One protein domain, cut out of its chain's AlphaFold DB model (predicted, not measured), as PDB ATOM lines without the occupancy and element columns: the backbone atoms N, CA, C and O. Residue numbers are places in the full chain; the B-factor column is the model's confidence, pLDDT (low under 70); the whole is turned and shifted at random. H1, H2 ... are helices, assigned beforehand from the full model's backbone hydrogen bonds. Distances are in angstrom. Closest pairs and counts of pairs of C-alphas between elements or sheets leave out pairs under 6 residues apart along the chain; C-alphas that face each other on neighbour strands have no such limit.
ATOM      1  N   GLN A   2      -2.061 -47.522  32.253       80.31
ATOM      2  CA  GLN A   2      -0.652 -47.947  32.108       80.31
ATOM      3  C   GLN A   2      -0.425 -49.467  32.158       80.31
ATOM      4  O   GLN A   2       0.262 -50.004  31.299       80.31
ATOM      5  N   ARG A   3      -1.057 -50.177  33.102       86.38
ATOM      6  CA  ARG A   3      -0.962 -51.643  33.190       86.38
ATOM      7  C   ARG A   3      -1.447 -52.348  31.918       86.38
ATOM      8  O   ARG A   3      -0.772 -53.234  31.417       86.38
ATOM      9  N   LYS A   4      -2.589 -51.912  31.381       79.94
ATOM     10  CA  LYS A   4      -3.211 -52.510  30.194       79.94
ATOM     11  C   LYS A   4      -2.389 -52.245  28.922       79.94
ATOM     12  O   LYS A   4      -2.356 -53.089  28.042       79.94
ATOM     13  N   LEU A   5      -1.689 -51.107  28.848       82.31
ATOM     14  CA  LEU A   5      -0.743 -50.811  27.762       82.31
ATOM     15  C   LEU A   5       0.515 -51.687  27.838       82.31
ATOM     16  O   LEU A   5       0.882 -52.283  26.836       82.31
ATOM     17  N   LEU A   6       1.109 -51.840  29.027       84.19
ATOM     18  CA  LEU A   6       2.245 -52.746  29.255       84.19
ATOM     19  C   LEU A   6       1.902 -54.208  28.927       84.19
ATOM     20  O   LEU A   6       2.719 -54.926  28.356       84.19
ATOM     21  N   GLU A   7       0.686 -54.648  29.259       87.50
ATOM     22  CA  GLU A   7       0.182 -55.977  28.892       87.50
ATOM     23  C   GLU A   7       0.090 -56.137  27.359       87.50
ATOM     24  O   GLU A   7       0.545 -57.154  26.836       87.50
ATOM     25  N   MET A   8      -0.393 -55.126  26.622       83.94
ATOM     26  CA  MET A   8      -0.434 -55.146  25.148       83.94
ATOM     27  C   MET A   8       0.964 -55.120  24.508       83.94
ATOM     28  O   MET A   8       1.214 -55.863  23.563       83.94
ATOM     29  N   GLU A   9       1.896 -54.330  25.045       83.69
ATOM     30  CA  GLU A   9       3.298 -54.340  24.600       83.69
ATOM     31  C   GLU A   9       3.923 -55.731  24.786       83.69
ATOM     32  O   GLU A   9       4.555 -56.265  23.876       83.69
ATOM     33  N   SER A  10       3.689 -56.367  25.940       87.94
ATOM     34  CA  SER A  10       4.205 -57.712  26.230       87.94
ATOM     35  C   SER A  10       3.561 -58.822  25.389       87.94
ATOM     36  O   SER A  10       4.183 -59.858  25.164       87.94
ATOM     37  N   ALA A  11       2.335 -58.600  24.906       89.12
ATOM     38  CA  ALA A  11       1.597 -59.521  24.045       89.12
ATOM     39  C   ALA A  11       1.961 -59.387  22.551       89.12
ATOM     40  O   ALA A  11       1.465 -60.164  21.737       89.12
ATOM     41  N   GLY A  12       2.844 -58.446  22.189       88.12
ATOM     42  CA  GLY A  12       3.381 -58.311  20.833       88.12
ATOM     43  C   GLY A  12       2.502 -57.525  19.856       88.12
ATOM     44  O   GLY A  12       2.699 -57.651  18.648       88.12
ATOM     45  N   PHE A  13       1.554 -56.722  20.351       87.94
ATOM     46  CA  PHE A  13       0.781 -55.803  19.510       87.94
ATOM     47  C   PHE A  13       1.687 -54.738  18.879       87.94
ATOM     48  O   PHE A  13       2.672 -54.300  19.477       87.94
ATOM     49  N   THR A  14       1.340 -54.289  17.674       91.12
ATOM     50  CA  THR A  14       2.071 -53.211  16.998       91.12
ATOM     51  C   THR A  14       1.780 -51.852  17.634       91.12
ATOM     52  O   THR A  14       0.695 -51.614  18.168       91.12
ATOM     53  N   ASP A  15       2.709 -50.900  17.502       86.06
ATOM     54  CA  ASP A  15       2.532 -49.532  18.014       86.06
ATOM     55  C   ASP A  15       1.232 -48.873  17.517       86.06
ATOM     56  O   ASP A  15       0.589 -48.114  18.244       86.06
ATOM     57  N   GLN A  16       0.815 -49.167  16.279       89.88
ATOM     58  CA  GLN A  16      -0.424 -48.632  15.709       89.88
ATOM     59  C   GLN A  16      -1.672 -49.225  16.377       89.88
ATOM     60  O   GLN A  16      -2.605 -48.481  16.692       89.88
ATOM     61  N   GLU A  17      -1.679 -50.535  16.639       86.94
ATOM     62  CA  GLU A  17      -2.769 -51.219  17.343       86.94
ATOM     63  C   GLU A  17      -2.866 -50.736  18.792       86.94
ATOM     64  O   GLU A  17      -3.952 -50.346  19.227       86.94
ATOM     65  N   ILE A  18      -1.735 -50.643  19.498       87.31
ATOM     66  CA  ILE A  18      -1.667 -50.135  20.875       87.31
ATOM     67  C   ILE A  18      -2.216 -48.709  20.945       87.31
ATOM     68  O   ILE A  18      -3.051 -48.407  21.796       87.31
ATOM     69  N   GLN A  19      -1.810 -47.827  20.027       88.50
ATOM     70  CA  GLN A  19      -2.329 -46.459  19.982       88.50
ATOM     71  C   GLN A  19      -3.827 -46.409  19.674       88.50
ATOM     72  O   GLN A  19      -4.536 -45.570  20.232       88.50
ATOM     73  N   SER A  20      -4.323 -47.272  18.782       89.25
ATOM     74  CA  SER A  20      -5.753 -47.343  18.475       89.25
ATOM     75  C   SER A  20      -6.571 -47.769  19.693       89.25
ATOM     76  O   SER A  20      -7.538 -47.089  20.035       89.25
ATOM     77  N   GLN A  21      -6.116 -48.794  20.420       85.50
ATOM     78  CA  GLN A  21      -6.787 -49.249  21.631       85.50
ATOM     79  C   GLN A  21      -6.659 -48.266  22.790       85.50
ATOM     80  O   GLN A  21      -7.613 -48.044  23.531       85.50
ATOM     81  N   ALA A  22      -5.508 -47.607  22.931       87.12
ATOM     82  CA  ALA A  22      -5.328 -46.554  23.921       87.12
ATOM     83  C   ALA A  22      -6.362 -45.432  23.746       87.12
ATOM     84  O   ALA A  22      -6.920 -44.960  24.736       87.12
ATOM     85  N   ARG A  23      -6.646 -45.030  22.497       89.50
ATOM     86  CA  ARG A  23      -7.659 -44.008  22.193       89.50
ATOM     87  C   ARG A  23      -9.070 -44.464  22.555       89.50
ATOM     88  O   ARG A  23      -9.797 -43.676  23.150       89.50
ATOM     89  N   LEU A  24      -9.433 -45.709  22.238       89.44
ATOM     90  CA  LEU A  24     -10.736 -46.274  22.610       89.44
ATOM     91  C   LEU A  24     -10.907 -46.299  24.133       89.44
ATOM     92  O   LEU A  24     -11.844 -45.706  24.657       89.44
ATOM     93  N   LEU A  25      -9.929 -46.847  24.860       88.56
ATOM     94  CA  LEU A  25      -9.958 -46.884  26.326       88.56
ATOM     95  C   LEU A  25     -10.042 -45.491  26.957       88.56
ATOM     96  O   LEU A  25     -10.682 -45.318  27.992       88.56
ATOM     97  N   GLN A  26      -9.370 -44.499  26.370       89.81
ATOM     98  CA  GLN A  26      -9.481 -43.116  26.823       89.81
ATOM     99  C   GLN A  26     -10.884 -42.561  26.578       89.81
ATOM    100  O   GLN A  26     -11.452 -41.963  27.486       89.81
ATOM    101  N   GLN A  27     -11.449 -42.762  25.387       91.75
ATOM    102  CA  GLN A  27     -12.797 -42.305  25.055       91.75
ATOM    103  C   GLN A  27     -13.852 -42.917  25.986       91.75
ATOM    104  O   GLN A  27     -14.676 -42.180  26.528       91.75
ATOM    105  N   ASP A  28     -13.771 -44.220  26.252       90.44
ATOM    106  CA  ASP A  28     -14.672 -44.917  27.177       90.44
ATOM    107  C   ASP A  28     -14.532 -44.394  28.610       90.44
ATOM    108  O   ASP A  28     -15.523 -44.186  29.317       90.44
ATOM    109  N   ALA A  29     -13.296 -44.126  29.045       89.81
ATOM    110  CA  ALA A  29     -13.043 -43.528  30.349       89.81
ATOM    111  C   ALA A  29     -13.653 -42.120  30.448       89.81
ATOM    112  O   ALA A  29     -14.251 -41.791  31.470       89.81
ATOM    113  N   TYR A  30     -13.566 -41.302  29.393       92.50
ATOM    114  CA  TYR A  30     -14.200 -39.981  29.368       92.50
ATOM    115  C   TYR A  30     -15.723 -40.074  29.431       92.50
ATOM    116  O   TYR A  30     -16.328 -39.412  30.270       92.50
ATOM    117  N   ALA A  31     -16.336 -40.912  28.592       92.06
ATOM    118  CA  ALA A  31     -17.789 -41.055  28.545       92.06
ATOM    119  C   ALA A  31     -18.359 -41.586  29.871       92.06
ATOM    120  O   ALA A  31     -19.349 -41.062  30.384       92.06
ATOM    121  N   SER A  32     -17.709 -42.593  30.461       91.12
ATOM    122  CA  SER A  32     -18.127 -43.145  31.755       91.12
ATOM    123  C   SER A  32     -17.931 -42.149  32.901       91.12
ATOM    124  O   SER A  32     -18.825 -42.005  33.731       91.12
ATOM    125  N   THR A  33     -16.826 -41.395  32.913       93.00
ATOM    126  CA  THR A  33     -16.584 -40.351  33.923       93.00
ATOM    127  C   THR A  33     -17.587 -39.207  33.798       93.00
ATOM    128  O   THR A  33     -18.121 -38.748  34.803       93.00
ATOM    129  N   GLU A  34     -17.889 -38.753  32.577       94.88
ATOM    130  CA  GLU A  34     -18.896 -37.714  32.346       94.88
ATOM    131  C   GLU A  34     -20.263 -38.145  32.889       94.88
ATOM    132  O   GLU A  34     -20.935 -37.370  33.571       94.88
ATOM    133  N   ARG A  35     -20.666 -39.388  32.611       94.12
ATOM    134  CA  ARG A  35     -21.917 -39.948  33.119       94.12
ATOM    135  C   ARG A  35     -21.919 -40.046  34.646       94.12
ATOM    136  O   ARG A  35     -22.863 -39.558  35.257       94.12
ATOM    137  N   ALA A  36     -20.864 -40.595  35.244       91.75
ATOM    138  CA  ALA A  36     -20.749 -40.733  36.694       91.75
ATOM    139  C   ALA A  36     -20.812 -39.373  37.407       91.75
ATOM    140  O   ALA A  36     -21.502 -39.231  38.411       91.75
ATOM    141  N   LEU A  37     -20.161 -38.341  36.857       95.50
ATOM    142  CA  LEU A  37     -20.234 -36.984  37.405       95.50
ATOM    143  C   LEU A  37     -21.644 -36.396  37.308       95.50
ATOM    144  O   LEU A  37     -22.101 -35.746  38.245       95.50
ATOM    145  N   LYS A  38     -22.356 -36.621  36.195       96.06
ATOM    146  CA  LYS A  38     -23.756 -36.185  36.067       96.06
ATOM    147  C   LYS A  38     -24.648 -36.875  37.095       96.06
ATOM    148  O   LYS A  38     -25.435 -36.193  37.742       96.06
ATOM    149  N   GLU A  39     -24.521 -38.191  37.244       95.19
ATOM    150  CA  GLU A  39     -25.272 -38.976  38.233       95.19
ATOM    151  C   GLU A  39     -24.998 -38.460  39.653       95.19
ATOM    152  O   GLU A  39     -25.942 -38.104  40.360       95.19
ATOM    153  N   HIS A  40     -23.722 -38.290  40.007       94.81
ATOM    154  CA  HIS A  40     -23.288 -37.731  41.288       94.81
ATOM    155  C   HIS A  40     -23.920 -36.360  41.570       94.81
ATOM    156  O   HIS A  40     -24.604 -36.185  42.576       94.81
ATOM    157  N   PHE A  41     -23.772 -35.389  40.660       96.50
ATOM    158  CA  PHE A  41     -24.296 -34.038  40.889       96.50
ATOM    159  C   PHE A  41     -25.825 -33.986  40.948       96.50
ATOM    160  O   PHE A  41     -26.381 -33.180  41.696       96.50
ATOM    161  N   VAL A  42     -26.524 -34.823  40.175       97.00
ATOM    162  CA  VAL A  42     -27.990 -34.893  40.221       97.00
ATOM    163  C   VAL A  42     -28.456 -35.454  41.564       97.00
ATOM    164  O   VAL A  42     -29.310 -34.839  42.203       97.00
ATOM    165  N   LEU A  43     -27.880 -36.568  42.021       96.69
ATOM    166  CA  LEU A  43     -28.236 -37.180  43.305       96.69
ATOM    167  C   LEU A  43     -27.878 -36.274  44.484       96.69
ATOM    168  O   LEU A  43     -28.703 -36.084  45.378       96.69
TER     169      LEU A  43
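This is residues 2 to 43 of the 149 residues of the protein "Trigger factor" of Gemmataceae bacterium (UniProt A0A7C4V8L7). One long, straight helix, H2, has a short helix, H1, folded back beside its first part, a lopsided helical hairpin from which residues 26 to 43 of H2 stick out as a free arm. The printed part has 42 residues with two named helices, H1 then H2, and no named strand; its class is all helix. It is only just extended, close to loose, with a radius of gyration of the C-alphas of 14.1 A and spans of 44 by 16 by 9 A.

H1 is residues 2 to 10, beginning at C-alpha 2 (-0.652, -47.947, 32.108), 12.4 A from first to last C-alpha. H2 is residues 15 to 43, 41.7 A long from first to last C-alpha, ending at C-alpha 43 (-28.236, -37.180, 43.305).

H1 and H2 form a helical hairpin and run opposite ways at a shallow tilt of 22 degrees. H2 touches H1 with residues 18 to 22 alone; the closest C-alphas, of Met 8 and Ile 18, are 6.7 A apart. In H1 and H2 every O i to N i+4 pair is within hydrogen-bond range.

The C-alphas farthest apart, of Gly 12 and Leu 43, are 44.2 A apart. The link from H1 to H2 is tight. The printed part has no cut, and no printed residue is under 70 in pLDDT.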